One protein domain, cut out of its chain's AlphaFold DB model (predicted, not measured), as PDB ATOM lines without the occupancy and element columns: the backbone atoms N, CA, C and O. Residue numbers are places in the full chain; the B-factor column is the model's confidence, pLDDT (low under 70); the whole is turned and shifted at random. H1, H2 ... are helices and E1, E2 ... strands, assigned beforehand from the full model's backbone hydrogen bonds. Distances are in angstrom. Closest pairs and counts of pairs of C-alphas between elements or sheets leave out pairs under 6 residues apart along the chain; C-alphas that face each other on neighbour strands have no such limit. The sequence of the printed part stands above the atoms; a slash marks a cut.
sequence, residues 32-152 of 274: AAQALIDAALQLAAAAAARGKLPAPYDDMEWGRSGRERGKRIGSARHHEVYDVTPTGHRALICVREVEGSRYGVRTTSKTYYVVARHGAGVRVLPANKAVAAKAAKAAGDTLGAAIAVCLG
ATOM      1  N   ALA A  32      23.681 -24.957  19.915       75.88
ATOM      2  CA  ALA A  32      24.536 -26.134  19.808       75.88
ATOM      3  C   ALA A  32      25.748 -26.038  20.746       75.88
ATOM      4  O   ALA A  32      26.075 -27.004  21.442       75.88
ATOM      5  N   ALA A  33      26.376 -24.862  20.832       76.56
ATOM      6  CA  ALA A  33      27.483 -24.619  21.753       76.56
ATOM      7  C   ALA A  33      27.040 -24.761  23.220       76.56
ATOM      8  O   ALA A  33      27.724 -25.404  24.022       76.56
ATOM      9  N   GLN A  34      25.861 -24.231  23.564       81.38
ATOM     10  CA  GLN A  34      25.311 -24.366  24.914       81.38
ATOM     11  C   GLN A  34      25.026 -25.833  25.272       81.38
ATOM     12  O   GLN A  34      25.401 -26.276  26.357       81.38
ATOM     13  N   ALA A  35      24.455 -26.615  24.349       86.31
ATOM     14  CA  ALA A  35      24.183 -28.036  24.574       86.31
ATOM     15  C   ALA A  35      25.460 -28.849  24.869       86.31
ATOM     16  O   ALA A  35      25.444 -29.762  25.699       86.31
ATOM     17  N   LEU A  36      26.586 -28.511  24.232       88.12
ATOM     18  CA  LEU A  36      27.878 -29.154  24.497       88.12
ATOM     19  C   LEU A  36      28.440 -28.799  25.877       88.12
ATOM     20  O   LEU A  36      28.968 -29.675  26.569       88.12
ATOM     21  N   ILE A  37      28.313 -27.538  26.296       87.50
ATOM     22  CA  ILE A  37      28.707 -27.099  27.641       87.50
ATOM     23  C   ILE A  37      27.860 -27.817  28.693       87.50
ATOM     24  O   ILE A  37      28.408 -28.359  29.656       87.50
ATOM     25  N   ASP A  38      26.548 -27.894  28.485       88.06
ATOM     26  CA  ASP A  38      25.636 -28.579  29.399       88.06
ATOM     27  C   ASP A  38      25.969 -30.075  29.491       88.06
ATOM     28  O   ASP A  38      26.049 -30.626  30.590       88.06
ATOM     29  N   ALA A  39      26.268 -30.730  28.362       91.12
ATOM     30  CA  ALA A  39      26.723 -32.120  28.345       91.12
ATOM     31  C   ALA A  39      28.033 -32.319  29.135       91.12
ATOM     32  O   ALA A  39      28.172 -33.294  29.881       91.12
ATOM     33  N   ALA A  40      28.987 -31.390  29.023       93.62
ATOM     34  CA  ALA A  40      30.235 -31.424  29.783       93.62
ATOM     35  C   ALA A  40      30.005 -31.244  31.296       93.62
ATOM     36  O   ALA A  40      30.582 -31.983  32.100       93.62
ATOM     37  N   LEU A  41      29.131 -30.317  31.693       92.25
ATOM     38  CA  LEU A  41      28.760 -30.106  33.096       92.25
ATOM     39  C   LEU A  41      28.000 -31.307  33.672       92.25
ATOM     40  O   LEU A  41      28.269 -31.718  34.801       92.25
ATOM     41  N   GLN A  42      27.124 -31.941  32.888       94.81
ATOM     42  CA  GLN A  42      26.458 -33.188  33.274       94.81
ATOM     43  C   GLN A  42      27.459 -34.329  33.496       94.81
ATOM     44  O   GLN A  42      27.324 -35.088  34.456       94.81
ATOM     45  N   LEU A  43      28.495 -34.446  32.653       96.69
ATOM     46  CA  LEU A  43      29.579 -35.413  32.865       96.69
ATOM     47  C   LEU A  43      30.333 -35.144  34.172       96.69
ATOM     48  O   LEU A  43      30.600 -36.086  34.924       96.69
ATOM     49  N   ALA A  44      30.659 -33.881  34.456       95.50
ATOM     50  CA  ALA A  44      31.337 -33.487  35.688       95.50
ATOM     51  C   ALA A  44      30.480 -33.789  36.930       95.50
ATOM     52  O   ALA A  44      30.967 -34.417  37.874       95.50
ATOM     53  N   ALA A  45      29.187 -33.454  36.893       95.44
ATOM     54  CA  ALA A  45      28.233 -33.750  37.959       95.44
ATOM     55  C   ALA A  45      28.085 -35.263  38.195       95.44
ATOM     56  O   ALA A  45      28.168 -35.725  39.333       95.44
ATOM     57  N   ALA A  46      27.955 -36.061  37.130       96.56
ATOM     58  CA  ALA A  46      27.891 -37.518  37.233       96.56
ATOM     59  C   ALA A  46      29.187 -38.131  37.798       96.56
ATOM     60  O   ALA A  46      29.142 -39.137  38.509       96.56
ATOM     61  N   ALA A  47      30.347 -37.544  37.494       97.69
ATOM     62  CA  ALA A  47      31.624 -37.966  38.061       97.69
ATOM     63  C   ALA A  47      31.754 -37.595  39.545       97.69
ATOM     64  O   ALA A  47      32.227 -38.424  40.325       97.69
ATOM     65  N   ALA A  48      31.287 -36.410  39.943       97.00
ATOM     66  CA  ALA A  48      31.247 -35.977  41.336       97.00
ATOM     67  C   ALA A  48      30.294 -36.825  42.186       97.00
ATOM     68  O   ALA A  48      30.690 -37.326  43.234       97.00
ATOM     69  N   ALA A  49      29.080 -37.085  41.690       96.25
ATOM     70  CA  ALA A  49      28.092 -37.932  42.363       96.25
ATOM     71  C   ALA A  49      28.593 -39.368  42.607       96.25
ATOM     72  O   ALA A  49      28.120 -40.055  43.505       96.25
ATOM     73  N   ARG A  50      29.570 -39.828  41.814       96.00
ATOM     74  CA  ARG A  50      30.214 -41.144  41.950       96.00
ATOM     75  C   ARG A  50      31.562 -41.094  42.679       96.00
ATOM     76  O   ARG A  50      32.293 -42.080  42.638       96.00
ATOM     77  N   GLY A  51      31.935 -39.954  43.264       96.88
ATOM     78  CA  GLY A  51      33.194 -39.777  43.995       96.88
ATOM     79  C   GLY A  51      34.460 -39.830  43.132       96.88
ATOM     80  O   GLY A  51      35.556 -39.977  43.662       96.88
ATOM     81  N   LYS A  52      34.341 -39.725  41.800       97.06
ATOM     82  CA  LYS A  52      35.491 -39.735  40.872       97.06
ATOM     83  C   LYS A  52      36.073 -38.344  40.625       97.06
ATOM     84  O   LYS A  52      37.177 -38.230  40.098       97.06
ATOM     85  N   LEU A  53      35.322 -37.304  40.980       96.19
ATOM     86  CA  LEU A  53      35.773 -35.921  41.069       96.19
ATOM     87  C   LEU A  53      35.380 -35.351  42.435       96.19
ATOM     88  O   LEU A  53      34.320 -35.714  42.948       96.19
ATOM     89  N   PRO A  54      36.164 -34.420  43.001       96.69
ATOM     90  CA  PRO A  54      35.713 -33.636  44.143       96.69
ATOM     91  C   PRO A  54      34.447 -32.847  43.782       96.69
ATOM     92  O   PRO A  54      34.409 -32.191  42.738       96.69
ATOM     93  N   ALA A  55      33.421 -32.896  44.633       94.56
ATOM     94  CA  ALA A  55      32.169 -32.176  44.404       94.56
ATOM     95  C   ALA A  55      32.377 -30.650  44.437       94.56
ATOM     96  O   ALA A  55      33.223 -30.174  45.210       94.56
ATOM     97  N   PRO A  56      31.640 -29.890  43.605       92.12
ATOM     98  CA  PRO A  56      31.662 -28.440  43.665       92.12
ATOM     99  C   PRO A  56      30.935 -27.952  44.923       92.12
ATOM    100  O   PRO A  56      29.994 -28.591  45.393       92.12
ATOM    101  N   TYR A  57      31.368 -26.814  45.446       92.62
ATOM    102  CA  TYR A  57      30.719 -26.108  46.547       92.62
ATOM    103  C   TYR A  57      31.032 -24.614  46.430       92.62
ATOM    104  O   TYR A  57      32.018 -24.242  45.787       92.62
ATOM    105  N   ASP A  58      30.207 -23.770  47.038       90.75
ATOM    106  CA  ASP A  58      30.427 -22.327  47.087       90.75
ATOM    107  C   ASP A  58      29.940 -21.788  48.433       90.75
ATOM    108  O   ASP A  58      28.746 -21.564  48.629       90.75
ATOM    109  N   ASP A  59      30.887 -21.606  49.350       90.50
ATOM    110  CA  ASP A  59      30.660 -21.008  50.665       90.50
ATOM    111  C   ASP A  59      31.124 -19.540  50.677       90.50
ATOM    112  O   ASP A  59      31.438 -18.980  51.729       90.50
ATOM    113  N   MET A  60      31.241 -18.905  49.503       84.56
ATOM    114  CA  MET A  60      31.674 -17.518  49.399       84.56
ATOM    115  C   MET A  60      30.530 -16.575  49.751       84.56
ATOM    116  O   MET A  60      29.497 -16.525  49.079       84.56
ATOM    117  N   GLU A  61      30.759 -15.686  50.706       89.12
ATOM    118  CA  GLU A  61      29.804 -14.659  51.099       89.12
ATOM    119  C   GLU A  61      30.402 -13.254  51.026       89.12
ATOM    120  O   GLU A  61      31.610 -13.061  50.878       89.12
ATOM    121  N   TRP A  62      29.537 -12.245  51.073       87.31
ATOM    122  CA  TRP A  62      29.972 -10.862  51.213       87.31
ATOM    123  C   TRP A  62      30.146 -10.539  52.692       87.31
ATOM    124  O   TRP A  62      29.179 -10.594  53.455       87.31
ATOM    125  N   GLY A  63      31.360 -10.154  53.083       85.81
ATOM    126  CA  GLY A  63      31.653  -9.696  54.432       85.81
ATOM    127  C   GLY A  63      30.742  -8.528  54.809       85.81
ATOM    128  O   GLY A  63      30.550  -7.580  54.035       85.81
ATOM    129  N   ARG A  64      30.139  -8.614  55.997       91.31
ATOM    130  CA  ARG A  64      29.077  -7.692  56.441       91.31
ATOM    131  C   ARG A  64      29.579  -6.583  57.363       91.31
ATOM    132  O   ARG A  64      28.890  -5.582  57.540       91.31
ATOM    133  N   SER A  65      30.772  -6.726  57.935       86.31
ATOM    134  CA  SER A  65      31.299  -5.811  58.948       86.31
ATOM    135  C   SER A  65      32.830  -5.729  58.932       86.31
ATOM    136  O   SER A  65      33.517  -6.472  58.228       86.31
ATOM    137  N   GLY A  66      33.366  -4.770  59.692       90.06
ATOM    138  CA  GLY A  66      34.803  -4.615  59.906       90.06
ATOM    139  C   GLY A  66      35.606  -4.414  58.617       90.06
ATOM    140  O   GLY A  66      35.153  -3.781  57.664       90.06
ATOM    141  N   ARG A  67      36.826  -4.964  58.599       85.31
ATOM    142  CA  ARG A  67      37.772  -4.855  57.472       85.31
ATOM    143  C   ARG A  67      37.391  -5.711  56.256       85.31
ATOM    144  O   ARG A  67      38.049  -5.619  55.227       85.31
ATOM    145  N   GLU A  68      36.358  -6.539  56.379       85.56
ATOM    146  CA  GLU A  68      35.863  -7.443  55.333       85.56
ATOM    147  C   GLU A  68      34.586  -6.924  54.668       85.56
ATOM    148  O   GLU A  68      34.111  -7.516  53.700       85.56
ATOM    149  N   ARG A  69      34.028  -5.805  55.155       89.56
ATOM    150  CA  ARG A  69      32.795  -5.230  54.617       89.56
ATOM    151  C   ARG A  69      32.918  -4.988  53.111       89.56
ATOM    152  O   ARG A  69      33.810  -4.273  52.656       89.56
ATOM    153  N   GLY A  70      31.999  -5.573  52.343       83.56
ATOM    154  CA  GLY A  70      31.986  -5.451  50.882       83.56
ATOM    155  C   GLY A  70      33.088  -6.246  50.174       83.56
ATOM    156  O   GLY A  70      33.380  -5.974  49.012       83.56
ATOM    157  N   LYS A  71      33.718  -7.218  50.845       81.88
ATOM    158  CA  LYS A  71      34.677  -8.162  50.252       81.88
ATOM    159  C   LYS A  71      34.071  -9.560  50.191       81.88
ATOM    160  O   LYS A  71      33.262  -9.917  51.039       81.88
ATOM    161  N   ARG A  72      34.462 -10.348  49.188       83.19
ATOM    162  CA  ARG A  72      34.102 -11.768  49.096       83.19
ATOM    163  C   ARG A  72      35.029 -12.580  50.000       83.19
ATOM    164  O   ARG A  72      36.236 -12.576  49.776       83.19
ATOM    165  N   ILE A  73      34.459 -13.252  50.992       87.50
ATOM    166  CA  ILE A  73      35.156 -14.088  51.978       87.50
ATOM    167  C   ILE A  73      34.635 -15.524  51.901       87.50
ATOM    168  O   ILE A  73      33.498 -15.725  51.486       87.50
ATOM    169  N   GLY A  74      35.454 -16.504  52.277       91.62
ATOM    170  CA  GLY A  74      35.077 -17.923  52.273       91.62
ATOM    171  C   GLY A  74      35.899 -18.748  51.289       91.62
ATOM    172  O   GLY A  74      36.998 -18.352  50.892       91.62
ATOM    173  N   SER A  75      35.381 -19.906  50.890       91.50
ATOM    174  CA  SER A  75      36.030 -20.752  49.885       91.50
ATOM    175  C   SER A  75      35.016 -21.345  48.918       91.50
ATOM    176  O   SER A  75      33.844 -21.506  49.253       91.50
ATOM    177  N   ALA A  76      35.472 -21.676  47.716       90.69
ATOM    178  CA  ALA A  76      34.652 -22.367  46.733       90.69
ATOM    179  C   ALA A  76      35.489 -23.338  45.905       90.69
ATOM    180  O   ALA A  76      36.698 -23.156  45.712       90.69
ATOM    181  N   ARG A  77      34.818 -24.356  45.370       93.88
ATOM    182  CA  ARG A  77      35.367 -25.267  44.372       93.88
ATOM    183  C   ARG A  77      34.470 -25.294  43.149       93.88
ATOM    184  O   ARG A  77      33.325 -25.736  43.214       93.88
ATOM    185  N   HIS A  78      35.023 -24.892  42.013       90.75
ATOM    186  CA  HIS A  78      34.309 -24.829  40.742       90.75
ATOM    187  C   HIS A  78      34.775 -25.926  39.788       90.75
ATOM    188  O   HIS A  78      35.948 -26.314  39.779       90.75
ATOM    189  N   HIS A  79      33.856 -26.395  38.947       93.06
ATOM    190  CA  HIS A  79      34.164 -27.207  37.772       93.06
ATOM    191  C   HIS A  79      34.085 -26.318  36.535       93.06
ATOM    192  O   HIS A  79      33.012 -25.860  36.156       93.06
ATOM    193  N   GLU A  80      35.228 -26.063  35.913       91.06
ATOM    194  CA  GLU A  80      35.345 -25.241  34.712       91.06
ATOM    195  C   GLU A  80      35.564 -26.141  33.492       91.06
ATOM    196  O   GLU A  80      36.445 -27.003  33.504       91.06
ATOM    197  N   VAL A  81      34.797 -25.932  32.422       92.25
ATOM    198  CA  VAL A  81      34.967 -26.657  31.153       92.25
ATOM    199  C   VAL A  81      36.045 -25.960  30.322       92.25
ATOM    200  O   VAL A  81      35.923 -24.778  30.023       92.25
ATOM    201  N   TYR A  82      37.105 -26.687  29.967       91.69
ATOM    202  CA  TYR A  82      38.232 -26.174  29.172       91.69
ATOM    203  C   TYR A  82      38.204 -26.657  27.722       91.69
ATOM    204  O   TYR A  82      38.796 -26.018  26.861       91.69
ATOM    205  N   ASP A  83      37.572 -27.801  27.464       94.62
ATOM    206  CA  ASP A  83      37.385 -28.365  26.128       94.62
ATOM    207  C   ASP A  83      36.297 -29.446  26.185       94.62
ATOM    208  O   ASP A  83      36.060 -30.053  27.237       94.62
ATOM    209  N   VAL A  84      35.653 -29.716  25.057       93.81
ATOM    210  CA  VAL A  84      34.623 -30.744  24.899       93.81
ATOM    211  C   VAL A  84      34.733 -31.335  23.499       93.81
ATOM    212  O   VAL A  84      34.989 -30.631  22.531       93.81
ATOM    213  N   THR A  85      34.572 -32.648  23.362       94.81
ATOM    214  CA  THR A  85      34.528 -33.270  22.029       94.81
ATOM    215  C   THR A  85      33.261 -32.853  21.278       94.81
ATOM    216  O   THR A  85      32.233 -32.709  21.938       94.81
ATOM    217  N   PRO A  86      33.254 -32.820  19.930       91.56
ATOM    218  CA  PRO A  86      32.064 -32.473  19.138       91.56
ATOM    219  C   PRO A  86      30.802 -33.286  19.464       91.56
ATOM    220  O   PRO A  86      29.690 -32.832  19.247       91.56
ATOM    221  N   THR A  87      30.963 -34.499  20.000       92.31
ATOM    222  CA  THR A  87      29.857 -35.384  20.394       92.31
ATOM    223  C   THR A  87      29.361 -35.172  21.830       92.31
ATOM    224  O   THR A  87      28.471 -35.885  22.280       92.31
ATOM    225  N   GLY A  88      29.988 -34.287  22.612       92.00
ATOM    226  CA  GLY A  88      29.694 -34.106  24.041       92.00
ATOM    227  C   GLY A  88      30.053 -35.306  24.932       92.00
ATOM    228  O   GLY A  88      29.751 -35.310  26.123       92.00
ATOM    229  N   HIS A  89      30.695 -36.353  24.397       96.06
ATOM    230  CA  HIS A  89      30.998 -37.574  25.155       96.06
ATOM    231  C   HIS A  89      32.262 -37.494  26.012       96.06
ATOM    232  O   HIS A  89      32.449 -38.352  26.882       96.06
ATOM    233  N   ARG A  90      33.136 -36.511  25.778       97.62
ATOM    234  CA  ARG A  90      34.298 -36.229  26.625       97.62
ATOM    235  C   ARG A  90      34.438 -34.737  26.876       97.62
ATOM    236  O   ARG A  90      34.215 -33.945  25.966       97.62
ATOM    237  N   ALA A  91      34.895 -34.396  28.072       97.00
ATOM    238  CA  ALA A  91      35.193 -33.034  28.485       97.00
ATOM    239  C   ALA A  91      36.538 -32.971  29.217       97.00
ATOM    240  O   ALA A  91      36.889 -33.884  29.969       97.00
ATOM    241  N   LEU A  92      37.282 -31.887  29.011       96.94
ATOM    242  CA  LEU A  92      38.404 -31.491  29.854       96.94
ATOM    243  C   LEU A  92      37.866 -30.537  30.921       96.94
ATOM    244  O   LEU A  92      37.417 -29.438  30.600       96.94
ATOM    245  N   ILE A  93      37.911 -30.962  32.179       95.81
ATOM    246  CA  ILE A  93      37.391 -30.219  33.327       95.81
ATOM    247  C   ILE A  93      38.555 -29.771  34.207       95.81
ATOM    248  O   ILE A  93      39.389 -30.585  34.605       95.81
ATOM    249  N   CYS A  94      38.597 -28.486  34.546       95.75
ATOM    250  CA  CYS A  94      39.433 -27.961  35.617       95.75
ATOM    251  C   CYS A  94      38.604 -27.877  36.899       95.75
ATOM    252  O   CYS A  94      37.624 -27.141  36.975       95.75
ATOM    253  N   VAL A  95      39.033 -28.596  37.928       95.69
ATOM    254  CA  VAL A  95      38.578 -28.410  39.301       95.69
ATOM    255  C   VAL A  95      39.437 -27.310  39.914       95.69
ATOM    256  O   VAL A  95      40.636 -27.503  40.133       95.69
ATOM    257  N   ARG A  96      38.843 -26.135  40.122       94.31
ATOM    258  CA  ARG A  96      39.518 -24.963  40.684       94.31
ATOM    259  C   ARG A  96      39.053 -24.732  42.110       94.31
ATOM    260  O   ARG A  96      37.854 -24.624  42.334       94.31
ATOM    261  N   GLU A  97      39.995 -24.573  43.028       93.81
ATOM    262  CA  GLU A  97      39.714 -24.105  44.384       93.81
ATOM    263  C   GLU A  97      40.096 -22.635  44.515       93.81
ATOM    264  O   GLU A  97      41.139 -22.191  44.017       93.81
ATOM    265  N   VAL A  98      39.220 -21.874  45.158       91.50
ATOM    266  CA  VAL A  98      39.393 -20.447  45.397       91.50
ATOM    267  C   VAL A  98      39.123 -20.121  46.856       91.50
ATOM    268  O   VAL A  98      38.328 -20.777  47.524       91.50
ATOM    269  N   GLU A  99      39.790 -19.079  47.329       90.31
ATOM    270  CA  GLU A  99      39.648 -18.547  48.676       90.31
ATOM    271  C   GLU A  99      39.439 -17.036  48.582       90.31
ATOM    272  O   GLU A  99      40.216 -16.327  47.933       90.31
ATOM    273  N   GLY A 100      38.373 -16.552  49.209       87.19
ATOM    274  CA  GLY A 100      38.087 -15.139  49.394       87.19
ATOM    275  C   GLY A 100      38.604 -14.639  50.730       87.19
ATOM    276  O   GLY A 100      38.396 -15.266  51.766       87.19
ATOM    277  N   SER A 101      39.224 -13.466  50.718       86.38
ATOM    278  CA  SER A 101      39.664 -12.761  51.920       86.38
ATOM    279  C   SER A 101      39.387 -11.262  51.804       86.38
ATOM    280  O   SER A 101      39.002 -10.756  50.744       86.38
ATOM    281  N   ARG A 102      39.695 -10.501  52.863       83.56
ATOM    282  CA  ARG A 102      39.686  -9.026  52.815       83.56
ATOM    283  C   ARG A 102      40.534  -8.427  51.684       83.56
ATOM    284  O   ARG A 102      40.281  -7.299  51.265       83.56
ATOM    285  N   TYR A 103      41.529  -9.169  51.193       83.12
ATOM    286  CA  TYR A 103      42.433  -8.744  50.121       83.12
ATOM    287  C   TYR A 103      41.950  -9.131  48.720       83.12
ATOM    288  O   TYR A 103      42.590  -8.775  47.736       83.12
ATOM    289  N   GLY A 104      40.822  -9.834  48.617       80.19
ATOM    290  CA  GLY A 104      40.271 -10.325  47.360       80.19
ATOM    291  C   GLY A 104      40.261 -11.847  47.278       80.19
ATOM    292  O   GLY A 104      40.502 -12.548  48.264       80.19
ATOM    293  N   VAL A 105      39.944 -12.342  46.082       80.88
ATOM    294  CA  VAL A 105      39.825 -13.772  45.786       80.88
ATOM    295  C   VAL A 105      41.111 -14.262  45.139       80.88
ATOM    296  O   VAL A 105      41.565 -13.696  44.146       80.88
ATOM    297  N   ARG A 106      41.679 -15.343  45.671       85.25
ATOM    298  CA  ARG A 106      42.834 -16.027  45.083       85.25
ATOM    299  C   ARG A 106      42.471 -17.449  44.687       85.25
ATOM    300  O   ARG A 106      41.674 -18.105  45.346       85.25
ATOM    301  N   THR A 107      43.082 -17.945  43.616       89.38
ATOM    302  CA  THR A 107      43.033 -19.375  43.288       89.38
ATOM    303  C   THR A 107      44.065 -20.112  44.133       89.38
ATOM    304  O   THR A 107      45.249 -19.788  44.056       89.38
ATOM    305  N   THR A 108      43.636 -21.102  44.910       92.56
ATOM    306  CA  THR A 108      44.516 -21.919  45.759       92.56
ATOM    307  C   THR A 108      45.007 -23.157  45.018       92.56
ATOM    308  O   THR A 108      46.179 -23.518  45.121       92.56
ATOM    309  N   SER A 109      44.157 -23.776  44.194       94.06
ATOM    310  CA  SER A 109      44.537 -24.948  43.408       94.06
ATOM    311  C   SER A 109      43.799 -25.027  42.065       94.06
ATOM    312  O   SER A 109      42.739 -24.436  41.854       94.06
ATOM    313  N   LYS A 110      44.415 -25.734  41.109       94.44
ATOM    314  CA  LYS A 110      43.811 -26.111  39.823       94.44
ATOM    315  C   LYS A 110      44.250 -27.524  39.481       94.44
ATOM    316  O   LYS A 110      45.451 -27.740  39.281       94.44
ATOM    317  N   THR A 111      43.291 -28.426  39.340       97.00
ATOM    318  CA  THR A 111      43.519 -29.822  38.962       97.00
ATOM    319  C   THR A 111      42.681 -30.154  37.740       97.00
ATOM    320  O   THR A 111      41.514 -29.786  37.669       97.00
ATOM    321  N   TYR A 112      43.273 -30.824  36.757       97.44
ATOM    322  CA  TYR A 112      42.640 -31.059  35.463       97.44
ATOM    323  C   TYR A 112      42.303 -32.532  35.289       97.44
ATOM    324  O   TYR A 112      43.093 -33.404  35.658       97.44
ATOM    325  N   TYR A 113      41.154 -32.802  34.678       98.38
ATOM    326  CA  TYR A 113      40.666 -34.148  34.423       98.38
ATOM    327  C   TYR A 113      40.036 -34.246  33.040       98.38
ATOM    328  O   TYR A 113      39.289 -33.365  32.627       98.38
ATOM    329  N   VAL A 114      40.276 -35.352  32.343       98.19
ATOM    330  CA  VAL A 114      39.456 -35.751  31.199       98.19
ATOM    331  C   VAL A 114      38.342 -36.655  31.711       98.19
ATOM    332  O   VAL A 114      38.600 -37.753  32.212       98.19
ATOM    333  N   VAL A 115      37.103 -36.197  31.574       98.31
ATOM    334  CA  VAL A 115      35.892 -36.935  31.940       98.31
ATOM    335  C   VAL A 115      35.246 -37.460  30.666       98.31
ATOM    336  O   VAL A 115      35.100 -36.725  29.696       98.31
ATOM    337  N   ALA A 116      34.869 -38.734  30.646       97.75
ATOM    338  CA  ALA A 116      34.274 -39.378  29.483       97.75
ATOM    339  C   ALA A 116      33.071 -40.239  29.872       97.75
ATOM    340  O   ALA A 116      33.113 -40.939  30.888       97.75
ATOM    341  N   ARG A 117      32.038 -40.263  29.025       95.38
ATOM    342  CA  ARG A 117      30.975 -41.274  29.105       95.38
ATOM    343  C   ARG A 117      31.573 -42.660  28.830       95.38
ATOM    344  O   ARG A 117      32.372 -42.821  27.908       95.38
ATOM    345  N   HIS A 118      31.210 -43.656  29.635       92.12
ATOM    346  CA  HIS A 118      31.684 -45.035  29.498       92.12
ATOM    347  C   HIS A 118      30.572 -46.018  29.888       92.12
ATOM    348  O   HIS A 118      30.341 -46.261  31.077       92.12
ATOM    349  N   GLY A 119      29.868 -46.560  28.889       89.94
ATOM    350  CA  GLY A 119      28.646 -47.343  29.099       89.94
ATOM    351  C   GLY A 119      27.594 -46.529  29.859       89.94
ATOM    352  O   GLY A 119      27.380 -45.355  29.562       89.94
ATOM    353  N   ALA A 120      27.005 -47.128  30.897       87.06
ATOM    354  CA  ALA A 120      26.084 -46.461  31.826       87.06
ATOM    355  C   ALA A 120      26.790 -45.601  32.904       87.06
ATOM    356  O   ALA A 120      26.172 -45.175  33.882       87.06
ATOM    357  N   GLY A 121      28.105 -45.390  32.792       92.94
ATOM    358  CA  GLY A 121      28.908 -44.671  33.777       92.94
ATOM    359  C   GLY A 121      29.797 -43.586  33.184       92.94
ATOM    360  O   GLY A 121      29.679 -43.190  32.025       92.94
ATOM    361  N   VAL A 122      30.718 -43.112  34.021       96.94
ATOM    362  CA  VAL A 122      31.731 -42.118  33.659       96.94
ATOM    363  C   VAL A 122      33.122 -42.613  34.027       96.94
ATOM    364  O   VAL A 122      33.326 -43.259  35.063       96.94
ATOM    365  N   ARG A 123      34.087 -42.307  33.167       97.56
ATOM    366  CA  ARG A 123      35.518 -42.532  33.362       97.56
ATOM    367  C   ARG A 123      36.189 -41.178  33.563       97.56
ATOM    368  O   ARG A 123      35.903 -40.245  32.823       97.56
ATOM    369  N   VAL A 124      37.079 -41.095  34.545       98.06
ATOM    370  CA  VAL A 124      37.840 -39.886  34.872       98.06
ATOM    371  C   VAL A 124      39.317 -40.231  34.792       98.06
ATOM    372  O   VAL A 124      39.739 -41.245  35.342       98.06
ATOM    373  N   LEU A 125      40.083 -39.418  34.076       98.12
ATOM    374  CA  LEU A 125      41.532 -39.543  33.968       98.12
ATOM    375  C   LEU A 125      42.165 -38.224  34.408       98.12
ATOM    376  O   LEU A 125      41.727 -37.179  33.921       98.12
ATOM    377  N   PRO A 126      43.179 -38.230  35.287       97.69
ATOM    378  CA  PRO A 126      43.922 -37.015  35.590       97.69
ATOM    379  C   PRO A 126      44.644 -36.522  34.331       97.69
ATOM    380  O   PRO A 126      45.160 -37.315  33.544       97.69
ATOM    381  N   ALA A 127      44.686 -35.207  34.145       97.00
ATOM    382  CA  ALA A 127      45.444 -34.559  33.086       97.00
ATOM    383  C   ALA A 127      46.583 -33.737  33.694       97.00
ATOM    384  O   ALA A 127      46.427 -33.088  34.731       97.00
ATOM    385  N   ASN A 128      47.744 -33.739  33.037       97.00
ATOM    386  CA  ASN A 128      48.868 -32.921  33.473       97.00
ATOM    387  C   ASN A 128      48.481 -31.432  33.416       97.00
ATOM    388  O   ASN A 128      48.124 -30.923  32.356       97.00
ATOM    389  N   LYS A 129      48.592 -30.731  34.551       92.25
ATOM    390  CA  LYS A 129      48.191 -29.324  34.714       92.25
ATOM    391  C   LYS A 129      48.809 -28.387  33.670       92.25
ATOM    392  O   LYS A 129      48.100 -27.565  33.092       92.25
ATOM    393  N   ALA A 130      50.119 -28.496  33.441       87.25
ATOM    394  CA  ALA A 130      50.838 -27.614  32.524       87.25
ATOM    395  C   ALA A 130      50.446 -27.884  31.066       87.25
ATOM    396  O   ALA A 130      50.245 -26.946  30.293       87.25
ATOM    397  N   VAL A 131      50.281 -29.161  30.707       92.62
ATOM    398  CA  VAL A 131      49.845 -29.567  29.365       92.62
ATOM    399  C   VAL A 131      48.397 -29.156  29.119       92.62
ATOM    400  O   VAL A 131      48.130 -28.538  28.099       92.62
ATOM    401  N   ALA A 132      47.482 -29.423  30.053       92.12
ATOM    402  CA  ALA A 132      46.053 -29.157  29.897       92.12
ATOM    403  C   ALA A 132      45.748 -27.671  29.675       92.12
ATOM    404  O   ALA A 132      45.070 -27.321  28.712       92.12
ATOM    405  N   ALA A 133      46.307 -26.788  30.508       88.00
ATOM    406  CA  ALA A 133      46.110 -25.347  30.358       88.00
ATOM    407  C   ALA A 133      46.679 -24.822  29.027       88.00
ATOM    408  O   ALA A 133      46.065 -23.988  28.360       88.00
ATOM    409  N   LYS A 134      47.852 -25.326  28.625       87.06
ATOM    410  CA  LYS A 134      48.523 -24.911  27.389       87.06
ATOM    411  C   LYS A 134      47.820 -25.458  26.144       87.06
ATOM    412  O   LYS A 134      47.704 -24.736  25.161       87.06
ATOM    413  N   ALA A 135      47.322 -26.690  26.206       90.06
ATOM    414  CA  ALA A 135      46.557 -27.330  25.145       90.06
ATOM    415  C   ALA A 135      45.195 -26.661  24.949       90.06
ATOM    416  O   ALA A 135      44.840 -26.374  23.815       90.06
ATOM    417  N   ALA A 136      44.483 -26.331  26.032       88.75
ATOM    418  CA  ALA A 136      43.223 -25.591  25.957       88.75
ATOM    419  C   ALA A 136      43.412 -24.224  25.287       88.75
ATOM    420  O   ALA A 136      42.690 -23.888  24.358       88.75
ATOM    421  N   LYS A 137      44.463 -23.484  25.671       83.94
ATOM    422  CA  LYS A 137      44.799 -22.209  25.019       83.94
ATOM    423  C   LYS A 137      45.130 -22.368  23.534       83.94
ATOM    424  O   LYS A 137      44.821 -21.485  22.742       83.94
ATOM    425  N   ALA A 138      45.824 -23.447  23.177       83.25
ATOM    426  CA  ALA A 138      46.260 -23.704  21.810       83.25
ATOM    427  C   ALA A 138      45.157 -24.287  20.912       83.25
ATOM    428  O   ALA A 138      45.276 -24.192  19.695       83.25
ATOM    429  N   ALA A 139      44.106 -24.878  21.489       84.50
ATOM    430  CA  ALA A 139      43.021 -25.519  20.751       84.50
ATOM    431  C   ALA A 139      42.208 -24.535  19.894       84.50
ATOM    432  O   ALA A 139      41.685 -24.938  18.856       84.50
ATOM    433  N   GLY A 140      42.116 -23.261  20.307       80.56
ATOM    434  CA  GLY A 140      41.320 -22.248  19.610       80.56
ATOM    435  C   GLY A 140      39.883 -22.730  19.386       80.56
ATOM    436  O   GLY A 140      39.223 -23.168  20.329       80.56
ATOM    437  N   ASP A 141      39.451 -22.727  18.125       80.38
ATOM    438  CA  ASP A 141      38.113 -23.153  17.688       80.38
ATOM    439  C   ASP A 141      38.041 -24.640  17.290       80.38
ATOM    440  O   ASP A 141      37.155 -25.060  16.550       80.38
ATOM    441  N   THR A 142      38.963 -25.483  17.768       85.50
ATOM    442  CA  THR A 142      38.940 -26.929  17.480       85.50
ATOM    443  C   THR A 142      38.497 -27.741  18.696       85.50
ATOM    444  O   THR A 142      39.296 -28.049  19.583       85.50
ATOM    445  N   LEU A 143      37.224 -28.145  18.709       89.19
ATOM    446  CA  LEU A 143      36.643 -28.979  19.767       89.19
ATOM    447  C   LEU A 143      37.372 -30.320  19.924       89.19
ATOM    448  O   LEU A 143      37.592 -31.062  18.964       89.19
ATOM    449  N   GLY A 144      37.700 -30.673  21.164       92.00
ATOM    450  CA  GLY A 144      38.359 -31.922  21.528       92.00
ATOM    451  C   GLY A 144      39.869 -31.944  21.282       92.00
ATOM    452  O   GLY A 144      40.507 -32.957  21.594       92.00
ATOM    453  N   ALA A 145      40.462 -30.871  20.749       91.81
ATOM    454  CA  ALA A 145      41.896 -30.810  20.483       91.81
ATOM    455  C   ALA A 145      42.728 -30.860  21.774       91.81
ATOM    456  O   ALA A 145      43.708 -31.607  21.850       91.81
ATOM    457  N   ALA A 146      42.321 -30.140  22.823       93.25
ATOM    458  CA  ALA A 146      43.023 -30.175  24.102       93.25
ATOM    459  C   ALA A 146      42.860 -31.538  24.785       93.25
ATOM    460  O   ALA A 146      43.818 -32.065  25.352       93.25
ATOM    461  N   ILE A 147      41.678 -32.155  24.668       96.88
ATOM    462  CA  ILE A 147      41.436 -33.526  25.135       96.88
ATOM    463  C   ILE A 147      42.366 -34.516  24.421       96.88
ATOM    464  O   ILE A 147      42.960 -35.372  25.078       96.88
ATOM    465  N   ALA A 148      42.524 -34.413  23.098       97.44
ATOM    466  CA  ALA A 148      43.414 -35.286  22.335       97.44
ATOM    467  C   ALA A 148      44.872 -35.172  22.810       97.44
ATOM    468  O   ALA A 148      45.520 -36.199  23.017       97.44
ATOM    469  N   VAL A 149      45.356 -33.952  23.065       97.31
ATOM    470  CA  VAL A 149      46.698 -33.710  23.621       97.31
ATOM    471  C   VAL A 149      46.836 -34.290  25.031       97.31
ATOM    472  O   VAL A 149      47.781 -35.028  25.300       97.31
ATOM    473  N   CYS A 150      45.880 -34.024  25.925       97.19
ATOM    474  CA  CYS A 150      45.894 -34.543  27.298       97.19
ATOM    475  C   CYS A 150      45.871 -36.077  27.368       97.19
ATOM    476  O   CYS A 150      46.384 -36.655  28.323       97.19
ATOM    477  N   LEU A 151      45.283 -36.737  26.368       97.31
ATOM    478  CA  LEU A 151      45.254 -38.195  26.241       97.31
ATOM    479  C   LEU A 151      46.464 -38.771  25.485       97.31
ATOM    480  O   LEU A 151      46.477 -39.971  25.220       97.31
ATOM    481  N   GLY A 152      47.436 -37.943  25.087       96.94
ATOM    482  CA  GLY A 152      48.610 -38.370  24.318       96.94
ATOM    483  C   GLY A 152      48.305 -38.786  22.875       96.94
ATOM    484  O   GLY A 152      49.124 -39.434  22.235       96.94
TER     485      GLY A 152
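AT A GLANCE: This is residues 32 to 152 of the 274 residues of an uncharacterized protein of Gammaproteobacteria bacterium (UniProt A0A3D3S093). A long, twisted sheet of four strands makes the length of the model; near one end it curls round helix H1 on one face, while the short helical hairpin H2 and H3 packs on the other face. The rest of E1, E2 and E3 runs on away from the helices, and the long unnamed stretch of residues 50 to 71 follows beside E1 with short pairings. The 121 printed residues hold three named helices and four named strands in the order H1 E1 E2 E3 E4 H2 H3; the sheet's order is E1 E2 E3 E4, antiparallel throughout, and the class is mixed, helices and strands. The whole is elongated, spanning 51 by 31 by 27 A, and only just compact, close to loose, with a radius of gyration of the C-alphas of 16.1 A.

HOW THE PARTS SIT: The sheet is a meander, each strand the antiparallel neighbour of the one before: E1, residues 72 to 84, E2, residues 90 to 101, E3, residues 104 to 118, and E4, residues 121 to 127. E1 and E2 form a hairpin, with N 80 and O 94 2.8 A apart, within hydrogen-bond range. The hairpin E2 and E3 has N 95 and O 111 at 2.8 A, and the hairpin E3 and E4 has N 116 and O 123 at 2.8 A. E1 bends by 78 degrees at residue 75, and E3 by 56 degrees at residue 108. H1, residues 32 to 49, is on the sheet, which curls round it; the closest C-alphas of H1 and E2 are those of Ala 40 and Ala 91, 5.4 A apart, and of H1 and E4 those of Ala 47 and Val 122, 6.1 A apart. H2, residues 129 to 139, and H3, residues 145 to 150, are on the sheet at heights of 9.4 A and 8.4 A, and with H1 on one face and these two on the other there are three layers, helices on both faces of a sheet. H3 lies over E2 and runs across the strands, at 74 degrees to E2 on the local plane. H2 and H3 touch as a helical hairpin, the C-alphas of Ala 135 and Ala 146 being closest at 4.7 A, with a shallow tilt of 17 degrees, opposite ways. H1 is apart from both. In H1, H2 and H3 every O i to N i+4 pair is within hydrogen-bond range.

IN THESE COORDINATES: H1 begins at C-alpha 32, (24.536, -26.134, 19.808), and is 25.7 A long from first to last C-alpha. E1 measures 30.8 A, E2 34.9 A, E3 40.0 A and E4 19.4 A; E3 begins at C-alpha 104, (40.271, -10.325, 47.360). H2 measures 15.4 A and H3 8.7 A, ending at C-alpha 150, (45.894, -34.543, 27.298).

THE WHOLE: The two C-alphas farthest apart, those of Gly 66 and Gly 119, are 53.0 A apart. The printed part has no cut. The link from H1 to E1 is long, 22 residues, and the other links are tight. Within the long link, residues 57 to 58 pair with 76 to 77 of E1, and residues 61 to 62 with 72 to 73 of E1, both antiparallel. The mean pLDDT of the printed part is 91.4, and no printed residue is under 70.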